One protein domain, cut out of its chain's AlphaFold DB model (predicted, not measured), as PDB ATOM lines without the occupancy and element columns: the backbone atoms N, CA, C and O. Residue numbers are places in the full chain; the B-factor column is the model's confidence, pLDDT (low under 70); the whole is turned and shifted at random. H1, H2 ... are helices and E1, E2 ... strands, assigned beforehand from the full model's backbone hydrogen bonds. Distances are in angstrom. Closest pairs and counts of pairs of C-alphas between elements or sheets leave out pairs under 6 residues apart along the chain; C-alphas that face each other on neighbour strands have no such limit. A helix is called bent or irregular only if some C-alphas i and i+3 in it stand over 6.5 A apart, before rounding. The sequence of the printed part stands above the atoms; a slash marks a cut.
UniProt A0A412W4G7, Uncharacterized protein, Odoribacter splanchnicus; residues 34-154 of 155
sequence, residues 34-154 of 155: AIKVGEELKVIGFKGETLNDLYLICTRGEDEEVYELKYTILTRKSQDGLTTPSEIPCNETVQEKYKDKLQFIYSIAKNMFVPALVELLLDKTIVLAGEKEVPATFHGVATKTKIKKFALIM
ATOM      1  N   ALA A  34     203.850 190.280 173.720       76.50
ATOM      2  CA  ALA A  34     204.514 191.015 172.655       76.50
ATOM      3  C   ALA A  34     204.002 192.464 172.627       76.50
ATOM      4  O   ALA A  34     202.810 192.682 172.432       76.50
ATOM      5  N   ILE A  35     204.920 193.428 172.773       83.44
ATOM      6  CA  ILE A  35     204.603 194.864 172.752       83.44
ATOM      7  C   ILE A  35     203.769 195.187 171.511       83.44
ATOM      8  O   ILE A  35     204.203 194.874 170.389       83.44
ATOM      9  N   LYS A  36     202.613 195.819 171.728       89.56
ATOM     10  CA  LYS A  36     201.664 196.255 170.700       89.56
ATOM     11  C   LYS A  36     201.959 197.689 170.262       89.56
ATOM     12  O   LYS A  36     202.592 198.470 170.969       89.56
ATOM     13  N   VAL A  37     201.533 198.030 169.049       92.81
ATOM     14  CA  VAL A  37     201.672 199.396 168.528       92.81
ATOM     15  C   VAL A  37     200.874 200.358 169.407       92.81
ATOM     16  O   VAL A  37     199.733 200.071 169.756       92.81
ATOM     17  N   GLY A  38     201.488 201.487 169.753       91.50
ATOM     18  CA  GLY A  38     200.939 202.481 170.670       91.50
ATOM     19  C   GLY A  38     201.285 202.253 172.137       91.50
ATOM     20  O   GLY A  38     201.027 203.141 172.943       91.50
ATOM     21  N   GLU A  39     201.905 201.124 172.490       91.00
ATOM     22  CA  GLU A  39     202.343 200.901 173.864       91.00
ATOM     23  C   GLU A  39     203.601 201.682 174.212       91.00
ATOM     24  O   GLU A  39     204.569 201.733 173.444       91.00
ATOM     25  N   GLU A  40     203.560 202.249 175.411       92.75
ATOM     26  CA  GLU A  40     204.605 203.054 176.017       92.75
ATOM     27  C   GLU A  40     205.395 202.217 177.014       92.75
ATOM     28  O   GLU A  40     204.840 201.438 177.789       92.75
ATOM     29  N   LEU A  41     206.707 202.388 176.976       92.12
ATOM     30  CA  LEU A  41     207.659 201.690 177.816       92.12
ATOM     31  C   LEU A  41     208.600 202.728 178.406       92.12
ATOM     32  O   LEU A  41     209.272 203.445 177.661       92.12
ATOM     33  N   LYS A  42     208.672 202.807 179.732       92.81
ATOM     34  CA  LYS A  42     209.647 203.668 180.398       92.81
ATOM     35  C   LYS A  42     210.946 202.899 180.566       92.81
ATOM     36  O   LYS A  42     210.952 201.838 181.175       92.81
ATOM     37  N   VAL A  43     212.045 203.409 180.024       91.56
ATOM     38  CA  VAL A  43     213.360 202.771 180.135       91.56
ATOM     39  C   VAL A  43     213.942 203.089 181.511       91.56
ATOM     40  O   VAL A  43     214.197 204.247 181.827       91.56
ATOM     41  N   ILE A  44     214.166 202.062 182.325       92.19
ATOM     42  CA  ILE A  44     214.662 202.184 183.707       92.19
ATOM     43  C   ILE A  44     216.092 201.665 183.881       92.19
ATOM     44  O   ILE A  44     216.700 201.839 184.933       92.19
ATOM     45  N   GLY A  45     216.647 201.003 182.867       90.75
ATOM     46  CA  GLY A  45     218.005 200.490 182.941       90.75
ATOM     47  C   GLY A  45     218.440 199.740 181.695       90.75
ATOM     48  O   GLY A  45     217.703 199.614 180.719       90.75
ATOM     49  N   PHE A  46     219.664 199.226 181.748       90.44
ATOM     50  CA  PHE A  46     220.278 198.460 180.671       90.44
ATOM     51  C   PHE A  46     221.053 197.279 181.246       90.44
ATOM     52  O   PHE A  46     221.567 197.338 182.363       90.44
ATOM     53  N   LYS A  47     221.149 196.204 180.468       88.81
ATOM     54  CA  LYS A  47     221.887 194.987 180.819       88.81
ATOM     55  C   LYS A  47     222.665 194.497 179.610       88.81
ATOM     56  O   LYS A  47     222.143 194.525 178.502       88.81
ATOM     57  N   GLY A  48     223.872 193.994 179.842       82.88
ATOM     58  CA  GLY A  48     224.731 193.432 178.803       82.88
ATOM     59  C   GLY A  48     225.944 194.300 178.496       82.88
ATOM     60  O   GLY A  48     225.934 195.511 178.696       82.88
ATOM     61  N   GLU A  49     227.000 193.646 178.025       74.44
ATOM     62  CA  GLU A  49     228.321 194.258 177.823       74.44
ATOM     63  C   GLU A  49     228.618 194.532 176.343       74.44
ATOM     64  O   GLU A  49     229.447 195.377 176.010       74.44
ATOM     65  N   THR A  50     227.929 193.833 175.435       77.81
ATOM     66  CA  THR A  50     228.115 193.955 173.985       77.81
ATOM     67  C   THR A  50     226.813 194.347 173.299       77.81
ATOM     68  O   THR A  50     225.728 194.053 173.787       77.81
ATOM     69  N   LEU A  51     226.903 194.950 172.113       73.00
ATOM     70  CA  LEU A  51     225.739 195.324 171.299       73.00
ATOM     71  C   LEU A  51     224.775 194.167 171.002       73.00
ATOM     72  O   LEU A  51     223.563 194.370 170.914       73.00
ATOM     73  N   ASN A  52     225.316 192.961 170.825       76.88
ATOM     74  CA  ASN A  52     224.527 191.775 170.501       76.88
ATOM     75  C   ASN A  52     223.774 191.223 171.713       76.88
ATOM     76  O   ASN A  52     222.770 190.534 171.526       76.88
ATOM     77  N   ASP A  53     224.220 191.563 172.919       83.00
ATOM     78  CA  ASP A  53     223.657 191.110 174.190       83.00
ATOM     79  C   ASP A  53     223.167 192.279 175.049       83.00
ATOM     80  O   ASP A  53     222.926 192.103 176.238       83.00
ATOM     81  N   LEU A  54     223.010 193.467 174.456       86.31
ATOM     82  CA  LEU A  54     222.471 194.642 175.124       86.31
ATOM     83  C   LEU A  54     220.943 194.550 175.174       86.31
ATOM     84  O   LEU A  54     220.274 194.361 174.151       86.31
ATOM     85  N   TYR A  55     220.393 194.735 176.365       89.25
ATOM     86  CA  TYR A  55     218.968 194.777 176.662       89.25
ATOM     87  C   TYR A  55     218.629 196.104 177.326       89.25
ATOM     88  O   TYR A  55     219.363 196.583 178.190       89.25
ATOM     89  N   LEU A  56     217.500 196.672 176.922       90.50
ATOM     90  CA  LEU A  56     216.824 197.753 177.613       90.50
ATOM     91  C   LEU A  56     215.897 197.120 178.641       90.50
ATOM     92  O   LEU A  56     215.106 196.240 178.301       90.50
ATOM     93  N   ILE A  57     216.010 197.561 179.882       90.88
ATOM     94  CA  ILE A  57     215.089 197.207 180.950       90.88
ATOM     95  C   ILE A  57     214.046 198.313 180.986       90.88
ATOM     96  O   ILE A  57     214.377 199.471 181.245       90.88
ATOM     97  N   CYS A  58     212.803 197.961 180.688       89.19
ATOM     98  CA  CYS A  58     211.697 198.899 180.658       89.19
ATOM     99  C   CYS A  58     210.614 198.500 181.657       89.19
ATOM    100  O   CYS A  58     210.481 197.323 181.967       89.19
ATOM    101  N   THR A  59     209.804 199.454 182.098       88.94
ATOM    102  CA  THR A  59     208.519 199.179 182.746       88.94
ATOM    103  C   THR A  59     207.374 199.468 181.784       88.94
ATOM    104  O   THR A  59     207.456 200.373 180.944       88.94
ATOM    105  N   ARG A  60     206.318 198.662 181.880       83.25
ATOM    106  CA  ARG A  60     205.098 198.770 181.076       83.25
ATOM    107  C   ARG A  60     203.899 198.989 181.999       83.25
ATOM    108  O   ARG A  60     203.709 198.218 182.932       83.25
ATOM    109  N   GLY A  61     203.068 199.984 181.684       69.88
ATOM    110  CA  GLY A  61     201.810 200.237 182.398       69.88
ATOM    111  C   GLY A  61     201.973 200.689 183.856       69.88
ATOM    112  O   GLY A  61     203.070 201.026 184.297       69.88
ATOM    113  N   GLU A  62     200.853 200.726 184.583       59.34
ATOM    114  CA  GLU A  62     200.786 201.133 185.998       59.34
ATOM    115  C   GLU A  62     201.300 200.048 186.957       59.34
ATOM    116  O   GLU A  62     201.822 200.375 188.017       59.34
ATOM    117  N   ASP A  63     201.223 198.771 186.566       63.91
ATOM    118  CA  ASP A  63     201.724 197.626 187.343       63.91
ATOM    119  C   ASP A  63     203.261 197.486 187.322       63.91
ATOM    120  O   ASP A  63     203.807 196.526 187.866       63.91
ATOM    121  N   GLU A  64     203.960 198.429 186.677       68.44
ATOM    122  CA  GLU A  64     205.422 198.486 186.547       68.44
ATOM    123  C   GLU A  64     206.056 197.154 186.104       68.44
ATOM    124  O   GLU A  64     207.177 196.816 186.498       68.44
ATOM    125  N   GLU A  65     205.359 196.389 185.254       77.81
ATOM    126  CA  GLU A  65     205.861 195.104 184.778       77.81
ATOM    127  C   GLU A  65     207.195 195.300 184.051       77.81
ATOM    128  O   GLU A  65     207.292 196.048 183.069       77.81
ATOM    129  N   VAL A  66     208.233 194.617 184.539       82.31
ATOM    130  CA  VAL A  66     209.582 194.723 183.985       82.31
ATOM    131  C   VAL A  66     209.670 193.930 182.684       82.31
ATOM    132  O   VAL A  66     209.482 192.715 182.648       82.31
ATOM    133  N   TYR A  67     210.019 194.630 181.611       83.44
ATOM    134  CA  TYR A  67     210.184 194.103 180.268       83.44
ATOM    135  C   TYR A  67     211.641 194.229 179.819       83.44
ATOM    136  O   TYR A  67     212.203 195.323 179.789       83.44
ATOM    137  N   GLU A  68     212.254 193.118 179.408       88.06
ATOM    138  CA  GLU A  68     213.591 193.127 178.804       88.06
ATOM    139  C   GLU A  68     213.476 193.210 177.270       88.06
ATOM    140  O   GLU A  68     213.148 192.235 176.588       88.06
ATOM    141  N   LEU A  69     213.773 194.377 176.695       88.62
ATOM    142  CA  LEU A  69     213.762 194.599 175.250       88.62
ATOM    143  C   LEU A  69     215.183 194.530 174.686       88.62
ATOM    144  O   LEU A  69     216.017 195.395 174.937       88.62
ATOM    145  N   LYS A  70     215.464 193.528 173.850       89.31
ATOM    146  CA  LYS A  70     216.776 193.407 173.204       89.31
ATOM    147  C   LYS A  70     217.062 194.615 172.302       89.31
ATOM    148  O   LYS A  70     216.272 194.905 171.404       89.31
ATOM    149  N   TYR A  71     218.225 195.249 172.458       87.62
ATOM    150  CA  TYR A  71     218.643 196.428 171.689       87.62
ATOM    151  C   TYR A  71     218.527 196.217 170.178       87.62
ATOM    152  O   TYR A  71     218.034 197.078 169.450       87.62
ATOM    153  N   THR A  72     218.905 195.028 169.702       88.00
ATOM    154  CA  THR A  72     218.828 194.686 168.281       88.00
ATOM    155  C   THR A  72     217.416 194.804 167.714       88.00
ATOM    156  O   THR A  72     217.280 194.957 166.514       88.00
ATOM    157  N   ILE A  73     216.354 194.737 168.527       89.25
ATOM    158  CA  ILE A  73     214.971 194.931 168.057       89.25
ATOM    159  C   ILE A  73     214.733 196.387 167.634       89.25
ATOM    160  O   ILE A  73     214.025 196.616 166.656       89.25
ATOM    161  N   LEU A  74     215.359 197.355 168.311       89.12
ATOM    162  CA  LEU A  74     215.265 198.785 167.989       89.12
ATOM    163  C   LEU A  74     215.943 199.129 166.658       89.12
ATOM    164  O   LEU A  74     215.607 200.127 166.023       89.12
ATOM    165  N   THR A  75     216.915 198.311 166.249       89.69
ATOM    166  CA  THR A  75     217.770 198.564 165.083       89.69
ATOM    167  C   THR A  75     217.697 197.494 163.997       89.69
ATOM    168  O   THR A  75     218.366 197.613 162.965       89.69
ATOM    169  N   ARG A  76     216.864 196.462 164.190       90.69
ATOM    170  CA  ARG A  76     216.724 195.328 163.270       90.69
ATOM    171  C   ARG A  76     216.252 195.813 161.905       90.69
ATOM    172  O   ARG A  76     215.265 196.529 161.796       90.69
ATOM    173  N   LYS A  77     216.918 195.326 160.863       92.25
ATOM    174  CA  LYS A  77     216.501 195.449 159.461       92.25
ATOM    175  C   LYS A  77     215.990 194.092 158.971       92.25
ATOM    176  O   LYS A  77     216.259 193.069 159.608       92.25
ATOM    177  N   SER A  78     215.250 194.069 157.867       90.94
ATOM    178  CA  SER A  78     214.934 192.819 157.167       90.94
ATOM    179  C   SER A  78     216.213 192.115 156.711       90.94
ATOM    180  O   SER A  78     217.266 192.738 156.573       90.94
ATOM    181  N   GLN A  79     216.132 190.803 156.479       87.44
ATOM    182  CA  GLN A  79     217.296 190.017 156.050       87.44
ATOM    183  C   GLN A  79     217.829 190.440 154.674       87.44
ATOM    184  O   GLN A  79     219.031 190.372 154.451       87.44
ATOM    185  N   ASP A  80     216.956 190.922 153.786       86.25
ATOM    186  CA  ASP A  80     217.337 191.515 152.496       86.25
ATOM    187  C   ASP A  80     217.935 192.935 152.625       86.25
ATOM    188  O   ASP A  80     218.421 193.497 151.648       86.25
ATOM    189  N   GLY A  81     217.900 193.530 153.824       86.50
ATOM    190  CA  GLY A  81     218.384 194.879 154.109       86.50
ATOM    191  C   GLY A  81     217.511 196.022 153.577       86.50
ATOM    192  O   GLY A  81     217.813 197.179 153.872       86.50
ATOM    193  N   LEU A  82     216.435 195.727 152.840       88.12
ATOM    194  CA  LEU A  82     215.597 196.720 152.158       88.12
ATOM    195  C   LEU A  82     214.627 197.423 153.108       88.12
ATOM    196  O   LEU A  82     214.396 198.624 152.994       88.12
ATOM    197  N   THR A  83     214.062 196.690 154.068       91.62
ATOM    198  CA  THR A  83     213.133 197.245 155.054       91.62
ATOM    199  C   THR A  83     213.870 197.566 156.342       91.62
ATOM    200  O   THR A  83     214.453 196.700 157.000       91.62
ATOM    201  N   THR A  84     213.787 198.826 156.750       93.44
ATOM    202  CA  THR A  84     214.338 199.296 158.019       93.44
ATOM    203  C   THR A  84     213.246 199.936 158.871       93.44
ATOM    204  O   THR A  84     212.198 200.290 158.332       93.44
ATOM    205  N   PRO A  85     213.464 200.147 160.181       94.00
ATOM    206  CA  PRO A  85     212.488 200.844 161.014       94.00
ATOM    207  C   PRO A  85     212.121 202.251 160.505       94.00
ATOM    208  O   PRO A  85     211.010 202.726 160.744       94.00
ATOM    209  N   SER A  86     213.017 202.924 159.768       93.06
ATOM    210  CA  SER A  86     212.710 204.208 159.115       93.06
ATOM    211  C   SER A  86     211.609 204.080 158.059       93.06
ATOM    212  O   SER A  86     210.741 204.944 158.020       93.06
ATOM    213  N   GLU A  87     211.596 202.982 157.298       92.94
ATOM    214  CA  GLU A  87     210.661 202.730 156.185       92.94
ATOM    215  C   GLU A  87     209.263 202.305 156.650       92.94
ATOM    216  O   GLU A  87     208.326 202.229 155.857       92.94
ATOM    217  N   ILE A  88     209.107 201.977 157.933       94.19
ATOM    218  CA  ILE A  88     207.801 201.642 158.494       94.19
ATOM    219  C   ILE A  88     207.021 202.946 158.702       94.19
ATOM    220  O   ILE A  88     207.556 203.850 159.357       94.19
ATOM    221  N   PRO A  89     205.780 203.070 158.197       93.38
ATOM    222  CA  PRO A  89     204.935 204.209 158.530       93.38
ATOM    223  C   PRO A  89     204.709 204.282 160.045       93.38
ATOM    224  O   PRO A  89     204.615 203.258 160.725       93.38
ATOM    225  N   CYS A  90     204.646 205.503 160.577       94.81
ATOM    226  CA  CYS A  90     204.160 205.704 161.937       94.81
ATOM    227  C   CYS A  90     202.658 205.414 161.965       94.81
ATOM    228  O   CYS A  90     201.939 205.750 161.028       94.81
ATOM    229  N   ASN A  91     202.188 204.785 163.033       96.19
ATOM    230  CA  ASN A  91     200.775 204.612 163.298       96.19
ATOM    231  C   ASN A  91     200.109 205.981 163.479       96.19
ATOM    232  O   ASN A  91     200.650 206.836 164.183       96.19
ATOM    233  N   GLU A  92     198.941 206.160 162.860       94.00
ATOM    234  CA  GLU A  92     198.212 207.433 162.835       94.00
ATOM    235  C   GLU A  92     197.859 207.904 164.248       94.00
ATOM    236  O   GLU A  92     198.179 209.029 164.606       94.00
ATOM    237  N   THR A  93     197.340 207.022 165.106       93.62
ATOM    238  CA  THR A  93     196.982 207.366 166.491       93.62
ATOM    239  C   THR A  93     198.197 207.802 167.313       93.62
ATOM    240  O   THR A  93     198.124 208.765 168.077       93.62
ATOM    241  N   VAL A  94     199.342 207.131 167.145       93.88
ATOM    242  CA  VAL A  94     200.600 207.527 167.809       93.88
ATOM    243  C   VAL A  94     201.085 208.877 167.279       93.88
ATOM    244  O   VAL A  94     201.498 209.738 168.059       93.88
ATOM    245  N   GLN A  95     201.006 209.083 165.964       93.19
ATOM    246  CA  GLN A  95     201.399 210.331 165.315       93.19
ATOM    247  C   GLN A  95     200.501 211.503 165.733       93.19
ATOM    248  O   GLN A  95     201.008 212.592 165.982       93.19
ATOM    249  N   GLU A  96     199.194 211.298 165.865       93.50
ATOM    250  CA  GLU A  96     198.254 212.320 166.329       93.50
ATOM    251  C   GLU A  96     198.446 212.661 167.811       93.50
ATOM    252  O   GLU A  96     198.365 213.836 168.181       93.50
ATOM    253  N   LYS A  97     198.742 211.654 168.649       95.06
ATOM    254  CA  LYS A  97     198.972 211.826 170.093       95.06
ATOM    255  C   LYS A  97     200.248 212.616 170.384       95.06
ATOM    256  O   LYS A  97     200.229 213.505 171.231       95.06
ATOM    257  N   TYR A  98     201.342 212.300 169.692       93.62
ATOM    258  CA  TYR A  98     202.671 212.826 170.026       93.62
ATOM    259  C   TYR A  98     203.230 213.847 169.038       93.62
ATOM    260  O   TYR A  98     204.080 214.645 169.423       93.62
ATOM    261  N   LYS A  99     202.742 213.870 167.796       91.94
ATOM    262  CA  LYS A  99     203.101 214.857 166.766       91.94
ATOM    263  C   LYS A  99     204.621 215.026 166.633       91.94
ATOM    264  O   LYS A  99     205.333 214.065 166.349       91.94
ATOM    265  N   ASP A 100     205.113 216.243 166.840       92.06
ATOM    266  CA  ASP A 100     206.514 216.655 166.762       92.06
ATOM    267  C   ASP A 100     207.391 216.149 167.921       92.06
ATOM    268  O   ASP A 100     208.616 216.210 167.830       92.06
ATOM    269  N   LYS A 101     206.798 215.566 168.971       94.62
ATOM    270  CA  LYS A 101     207.540 215.005 170.110       94.62
ATOM    271  C   LYS A 101     208.191 213.652 169.819       94.62
ATOM    272  O   LYS A 101     208.941 213.148 170.649       94.62
ATOM    273  N   LEU A 102     207.905 213.031 168.674       94.94
ATOM    274  CA  LEU A 102     208.454 211.721 168.327       94.94
ATOM    275  C   LEU A 102     209.843 211.846 167.700       94.94
ATOM    276  O   LEU A 102     209.994 212.363 166.593       94.94
ATOM    277  N   GLN A 103     210.851 211.258 168.346       94.69
ATOM    278  CA  GLN A 103     212.157 211.030 167.731       94.69
ATOM    279  C   GLN A 103     212.402 209.541 167.485       94.69
ATOM    280  O   GLN A 103     212.447 208.731 168.405       94.69
ATOM    281  N   PHE A 104     212.580 209.146 166.225       94.81
ATOM    282  CA  PHE A 104     212.720 207.731 165.877       94.81
ATOM    283  C   PHE A 104     214.078 207.157 166.297       94.81
ATOM    284  O   PHE A 104     215.128 207.568 165.799       94.81
ATOM    285  N   ILE A 105     214.042 206.129 167.149       94.31
ATOM    286  CA  ILE A 105     215.230 205.551 167.796       94.31
ATOM    287  C   ILE A 105     216.216 204.999 166.776       94.31
ATOM    288  O   ILE A 105     217.415 205.214 166.906       94.31
ATOM    289  N   TYR A 106     215.740 204.332 165.725       94.00
ATOM    290  CA  TYR A 106     216.628 203.785 164.700       94.00
ATOM    291  C   TYR A 106     217.449 204.865 163.975       94.00
ATOM    292  O   TYR A 106     218.619 204.642 163.662       94.00
ATOM    293  N   SER A 107     216.864 206.044 163.739       91.31
ATOM    294  CA  SER A 107     217.568 207.177 163.127       91.31
ATOM    295  C   SER A 107     218.633 207.751 164.061       91.31
ATOM    296  O   SER A 107     219.724 208.085 163.604       91.31
ATOM    297  N   ILE A 108     218.349 207.816 165.365       90.38
ATOM    298  CA  ILE A 108     219.315 208.248 166.385       90.38
ATOM    299  C   ILE A 108     220.454 207.225 166.490       90.38
ATOM    300  O   ILE A 108     221.626 207.565 166.347       90.38
ATOM    301  N   ALA A 109     220.102 205.950 166.659       87.50
ATOM    302  CA  ALA A 109     221.030 204.846 166.871       87.50
ATOM    303  C   ALA A 109     222.011 204.635 165.709       87.50
ATOM    304  O   ALA A 109     223.127 204.177 165.923       87.50
ATOM    305  N   LYS A 110     221.620 204.982 164.477       84.06
ATOM    306  CA  LYS A 110     222.513 204.939 163.309       84.06
ATOM    307  C   LYS A 110     223.693 205.906 163.398       84.06
ATOM    308  O   LYS A 110     224.722 205.635 162.789       84.06
ATOM    309  N   ASN A 111     223.517 207.031 164.082       79.88
ATOM    310  CA  ASN A 111     224.454 208.155 164.059       79.88
ATOM    311  C   ASN A 111     225.144 208.380 165.411       79.88
ATOM    312  O   ASN A 111     225.966 209.284 165.533       79.88
ATOM    313  N   MET A 112     224.802 207.586 166.427       81.50
ATOM    314  CA  MET A 112     225.225 207.791 167.808       81.50
ATOM    315  C   MET A 112     225.953 206.558 168.347       81.50
ATOM    316  O   MET A 112     225.597 205.421 168.039       81.50
ATOM    317  N   PHE A 113     226.972 206.782 169.178       81.75
ATOM    318  CA  PHE A 113     227.640 205.707 169.907       81.75
ATOM    319  C   PHE A 113     226.719 205.122 170.981       81.75
ATOM    320  O   PHE A 113     225.902 205.824 171.573       81.75
ATOM    321  N   VAL A 114     226.889 203.832 171.266       80.88
ATOM    322  CA  VAL A 114     226.030 203.077 172.193       80.88
ATOM    323  C   VAL A 114     225.918 203.720 173.579       80.88
ATOM    324  O   VAL A 114     224.789 203.847 174.040       80.88
ATOM    325  N   PRO A 115     227.007 204.182 174.231       83.62
ATOM    326  CA  PRO A 115     226.894 204.813 175.547       83.62
ATOM    327  C   PRO A 115     226.029 206.078 175.528       83.62
ATOM    328  O   PRO A 115     225.151 206.223 176.366       83.62
ATOM    329  N   ALA A 116     226.187 206.930 174.512       85.56
ATOM    330  CA  ALA A 116     225.381 208.143 174.376       85.56
ATOM    331  C   ALA A 116     223.899 207.828 174.111       85.56
ATOM    332  O   ALA A 116     223.014 208.532 174.586       85.56
ATOM    333  N   LEU A 117     223.610 206.742 173.387       85.25
ATOM    334  CA  LEU A 117     222.238 206.281 173.188       85.25
ATOM    335  C   LEU A 117     221.630 205.716 174.480       85.25
ATOM    336  O   LEU A 117     220.449 205.927 174.733       85.25
ATOM    337  N   VAL A 118     222.424 205.005 175.283       86.62
ATOM    338  CA  VAL A 118     222.023 204.522 176.612       86.62
ATOM    339  C   VAL A 118     221.667 205.703 177.512       86.62
ATOM    340  O   VAL A 118     220.576 205.723 178.075       86.62
ATOM    341  N   GLU A 119     222.536 206.712 177.583       89.06
ATOM    342  CA  GLU A 119     222.295 207.938 178.353       89.06
ATOM    343  C   GLU A 119     221.061 208.702 177.862       89.06
ATOM    344  O   GLU A 119     220.273 209.173 178.675       89.06
ATOM    345  N   LEU A 120     220.855 208.790 176.543       90.31
ATOM    346  CA  LEU A 120     219.691 209.462 175.963       90.31
ATOM    347  C   LEU A 120     218.374 208.767 176.325       90.31
ATOM    348  O   LEU A 120     217.356 209.433 176.500       90.31
ATOM    349  N   LEU A 121     218.373 207.435 176.349       91.12
ATOM    350  CA  LEU A 121     217.165 206.642 176.539       91.12
ATOM    351  C   LEU A 121     216.845 206.387 178.014       91.12
ATOM    352  O   LEU A 121     215.685 206.125 178.316       91.12
ATOM    353  N   LEU A 122     217.825 206.449 178.918       91.44
ATOM    354  CA  LEU A 122     217.609 206.226 180.348       91.44
ATOM    355  C   LEU A 122     216.587 207.221 180.922       91.44
ATOM    356  O   LEU A 122     216.617 208.408 180.606       91.44
ATOM    357  N   ASP A 123     215.670 206.719 181.750       90.06
ATOM    358  CA  ASP A 123     214.559 207.465 182.355       90.06
ATOM    359  C   ASP A 123     213.565 208.082 181.358       90.06
ATOM    360  O   ASP A 123     212.656 208.818 181.755       90.06
ATOM    361  N   LYS A 124     213.675 207.753 180.066       93.44
ATOM    362  CA  LYS A 124     212.759 208.230 179.032       93.44
ATOM    363  C   LYS A 124     211.703 207.204 178.661       93.44
ATOM    364  O   LYS A 124     211.882 205.993 178.796       93.44
ATOM    365  N   THR A 125     210.597 207.713 178.129       94.19
ATOM    366  CA  THR A 125     209.518 206.890 177.590       94.19
ATOM    367  C   THR A 125     209.721 206.677 176.098       94.19
ATOM    368  O   THR A 125     209.878 207.626 175.326       94.19
ATOM    369  N   ILE A 126     209.689 205.415 175.684       94.88
ATOM    370  CA  ILE A 126     209.678 205.012 174.283       94.88
ATOM    371  C   ILE A 126     208.313 204.425 173.932       94.88
ATOM    372  O   ILE A 126     207.663 203.805 174.766       94.88
ATOM    373  N   VAL A 127     207.885 204.581 172.685       95.00
ATOM    374  CA  VAL A 127     206.631 204.020 172.171       95.00
ATOM    375  C   VAL A 127     206.903 203.151 170.954       95.00
ATOM    376  O   VAL A 127     207.730 203.493 170.097       95.00
ATOM    377  N   LEU A 128     206.193 202.026 170.843       95.38
ATOM    378  CA  LEU A 128     206.149 201.275 169.591       95.38
ATOM    379  C   LEU A 128     205.255 202.024 168.593       95.38
ATOM    380  O   LEU A 128     204.038 201.876 168.582       95.38
ATOM    381  N   ALA A 129     205.876 202.839 167.747       95.75
ATOM    382  CA  ALA A 129     205.205 203.714 166.794       95.75
ATOM    383  C   ALA A 129     204.716 202.995 165.529       95.75
ATOM    384  O   ALA A 129     203.926 203.554 164.779       95.75
ATOM    385  N   GLY A 130     205.169 201.774 165.260       95.25
ATOM    386  CA  GLY A 130     204.689 200.983 164.132       95.25
ATOM    387  C   GLY A 130     205.427 199.660 164.003       95.25
ATOM    388  O   GLY A 130     206.509 199.472 164.559       95.25
ATOM    389  N   GLU A 131     204.859 198.731 163.249       95.06
ATOM    390  CA  GLU A 131     205.523 197.479 162.907       95.06
ATOM    391  C   GLU A 131     205.108 196.999 161.520       95.06
ATOM    392  O   GLU A 131     204.041 197.344 161.016       95.06
ATOM    393  N   LYS A 132     205.975 196.209 160.889       94.06
ATOM    394  CA  LYS A 132     205.709 195.597 159.589       94.06
ATOM    395  C   LYS A 132     206.233 194.174 159.576       94.06
ATOM    396  O   LYS A 132     207.389 193.930 159.926       94.06
ATOM    397  N   GLU A 133     205.390 193.240 159.151       93.38
ATOM    398  CA  GLU A 133     205.828 191.883 158.847       93.38
ATOM    399  C   GLU A 133     206.575 191.861 157.514       93.38
ATOM    400  O   GLU A 133     206.105 192.386 156.504       93.38
ATOM    401  N   VAL A 134     207.748 191.240 157.517       91.75
ATOM    402  CA  VAL A 134     208.603 191.063 156.345       91.75
ATOM    403  C   VAL A 134     208.974 189.588 156.206       91.75
ATOM    404  O   VAL A 134     209.069 188.889 157.223       91.75
ATOM    405  N   PRO A 135     209.189 189.093 154.978       90.50
ATOM    406  CA  PRO A 135     209.698 187.744 154.778       90.50
ATOM    407  C   PRO A 135     211.072 187.577 155.443       90.50
ATOM    408  O   PRO A 135     211.902 188.488 155.454       90.50
ATOM    409  N   ALA A 136     211.305 186.400 156.010       89.00
ATOM    410  CA  ALA A 136     212.583 185.985 156.568       89.00
ATOM    411  C   ALA A 136     212.795 184.488 156.328       89.00
ATOM    412  O   ALA A 136     211.854 183.747 156.067       89.00
ATOM    413  N   THR A 137     214.035 184.040 156.432       86.19
ATOM    414  CA  THR A 137     214.437 182.644 156.309       86.19
ATOM    415  C   THR A 137     215.202 182.246 157.565       86.19
ATOM    416  O   THR A 137     216.194 182.889 157.918       86.19
ATOM    417  N   PHE A 138     214.769 181.183 158.243       81.50
ATOM    418  CA  PHE A 138     215.512 180.572 159.351       81.50
ATOM    419  C   PHE A 138     215.793 179.116 159.015       81.50
ATOM    420  O   PHE A 138     214.873 178.373 158.693       81.50
ATOM    421  N   HIS A 139     217.066 178.716 159.060       85.31
ATOM    422  CA  HIS A 139     217.500 177.354 158.715       85.31
ATOM    423  C   HIS A 139     216.951 176.852 157.362       85.31
ATOM    424  O   HIS A 139     216.584 175.690 157.223       85.31
ATOM    425  N   GLY A 140     216.863 177.742 156.367       84.00
ATOM    426  CA  GLY A 140     216.328 177.425 155.035       84.00
ATOM    427  C   GLY A 140     214.796 177.400 154.931       84.00
ATOM    428  O   GLY A 140     214.275 177.210 153.838       84.00
ATOM    429  N   VAL A 141     214.066 177.633 156.027       90.06
ATOM    430  CA  VAL A 141     212.598 177.684 156.044       90.06
ATOM    431  C   VAL A 141     212.118 179.128 155.918       90.06
ATOM    432  O   VAL A 141     212.480 179.983 156.731       90.06
ATOM    433  N   ALA A 142     211.281 179.389 154.911       88.56
ATOM    434  CA  ALA A 142     210.623 180.676 154.726       88.56
ATOM    435  C   ALA A 142     209.608 180.936 155.850       88.56
ATOM    436  O   ALA A 142     208.778 180.094 156.187       88.56
ATOM    437  N   THR A 143     209.672 182.126 156.424       90.69
ATOM    438  CA  THR A 143     208.838 182.586 157.531       90.69
ATOM    439  C   THR A 143     208.621 184.097 157.426       90.69
ATOM    440  O   THR A 143     209.004 184.738 156.444       90.69
ATOM    441  N   LYS A 144     208.040 184.691 158.467       87.81
ATOM    442  CA  LYS A 144     207.927 186.135 158.634       87.81
ATOM    443  C   LYS A 144     208.615 186.572 159.920       87.81
ATOM    444  O   LYS A 144     208.615 185.868 160.925       87.81
ATOM    445  N   THR A 145     209.187 187.766 159.893       89.00
ATOM    446  CA  THR A 145     209.622 188.481 161.093       89.00
ATOM    447  C   THR A 145     208.975 189.852 161.110       89.00
ATOM    448  O   THR A 145     208.670 190.419 160.065       89.00
ATOM    449  N   LYS A 146     208.820 190.427 162.300       91.00
ATOM    450  CA  LYS A 146     208.414 191.822 162.448       91.00
ATOM    451  C   LYS A 146     209.639 192.723 162.515       91.00
ATOM    452  O   LYS A 146     210.587 192.430 163.249       91.00
ATOM    453  N   ILE A 147     209.610 193.806 161.751       94.06
ATOM    454  CA  ILE A 147     210.472 194.968 161.950       94.06
ATOM    455  C   ILE A 147     209.645 195.978 162.740       94.06
ATOM    456  O   ILE A 147     208.479 196.198 162.416       94.06
ATOM    457  N   LYS A 148     210.224 196.538 163.801       94.88
ATOM    458  CA  LYS A 148     209.530 197.431 164.734       94.88
ATOM    459  C   LYS A 148     210.124 198.833 164.662       94.88
ATOM    460  O   LYS A 148     211.341 198.990 164.625       94.88
ATOM    461  N   LYS A 149     209.258 199.843 164.650       96.19
ATOM    462  CA  LYS A 149     209.602 201.264 164.676       96.19
ATOM    463  C   LYS A 149     209.339 201.798 166.072       96.19
ATOM    464  O   LYS A 149     208.192 202.030 166.432       96.19
ATOM    465  N   PHE A 150     210.399 202.006 166.838       95.94
ATOM    466  CA  PHE A 150     210.300 202.672 168.131       95.94
ATOM    467  C   PHE A 150     210.633 204.155 168.011       95.94
ATOM    468  O   PHE A 150     211.507 204.553 167.228       95.94
ATOM    469  N   ALA A 151     209.947 204.961 168.808       96.31
ATOM    470  CA  ALA A 151     210.215 206.378 168.967       96.31
ATOM    471  C   ALA A 151     210.448 206.702 170.443       96.31
ATOM    472  O   ALA A 151     209.770 206.162 171.309       96.31
ATOM    473  N   LEU A 152     211.407 207.580 170.702       95.44
ATOM    474  CA  LEU A 152     211.563 208.303 171.951       95.44
ATOM    475  C   LEU A 152     210.515 209.420 171.987       95.44
ATOM    476  O   LEU A 152     210.355 210.142 170.998       95.44
ATOM    477  N   ILE A 153     209.810 209.546 173.107       95.00
ATOM    478  CA  ILE A 153     208.865 210.633 173.352       95.00
ATOM    479  C   ILE A 153     209.631 211.756 174.049       95.00
ATOM    480  O   ILE A 153     210.101 211.590 175.175       95.00
ATOM    481  N   MET A 154     209.782 212.881 173.360       91.81
ATOM    482  CA  MET A 154     210.386 214.086 173.917       91.81
ATOM    483  C   MET A 154     209.380 214.798 174.829       91.81
ATOM    484  O   MET A 154     208.185 214.845 174.525       91.81
TER     485      MET A 154
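What this domain is: This is residues 34 to 154 of the 155 residues of an uncharacterized protein of Odoribacter splanchnicus (UniProt A0A412W4G7). One strongly twisted antiparallel sheet of six strands has three short helices, H1, H3 and H4, over one of its faces and H2 over the opposite face. The three-strand meander E1, E2, E3 makes one side of the sheet, and the long hairpin E5 and E6 runs away from the helices to a tip at residues 139 and 140. The printed part has 121 residues with four named helices and six named strands, in the order E1 E2 E3 H1 H2 E4 H3 H4 E5 E6; the sheet's order is E3 E2 E1 E5 E6 E4, and the class is mixed, helices and strands. It is compact, with a radius of gyration of the C-alphas of 14.3 A and spans of 40 by 36 by 31 A.

How they stand to each other: E1, residues 40 to 47, bends by 67 degrees at residue 44. It forms a hairpin with E2, residues 55 to 60, where N 44 and O 57 are 2.8 A apart, within hydrogen-bond range. E2 forms a hairpin with the edge strand E3, residues 65 to 70, with N 58 and O 67 at 2.9 A; E1, E2 and E3 are a meander, each strand the antiparallel neighbour of the one before. H1, residues 71 to 75, has a height over the sheet of 4.5 A, only just above the sheet's level. H2, residues 92 to 101, lies on the opposite face at 6.9 A; it is irregular, with C-alphas 97 and 100 9.6 A apart. The edge strand E4, residues 102 to 104, leads to H3, residues 105 to 109, which touches H1; their closest C-alphas, those of Thr 75 and Tyr 106, are 5.4 A apart. H4, residues 114 to 121, is on the same face as H1 and H3. E5, residues 125 to 138, is the antiparallel neighbour of E1, with N 41 and O 126 at 2.8 A, and bends by 81 degrees at residue 135. E6, residues 141 to 153, forms a hairpin with E5, with N 134 and O 145 at 2.8 A, and is the antiparallel neighbour of E4, with N 103 and O 152 at 2.9 A. E4, H3, H4 and E5 form a split strand-helix-strand unit, two strands running the same way with E6 between them, and its crossover is right-handed. In H3 and H4 every O i to N i+4 pair is within hydrogen-bond range; H2 has 4 of 6, and H1 has 0 of 1 but 2 of 2 O i to N i+3 pairs.

Where its parts are: E1 begins at C-alpha 40 (204.605, 203.054, 176.017) and is 19.7 A long. H2 is 14.0 A long, E5 32.6 A and E6 37.4 A, ending at C-alpha 153 (208.865, 210.633, 173.352).

The domain as a whole: The C-alphas of Asp 100 and Gly 140, the two farthest apart, are 42.1 A apart. The printed part has no cut; the link from H1 to H2, residues 76 to 91, is long. The mean pLDDT of the printed part is 88.9, and residues 61 to 64 are under 70.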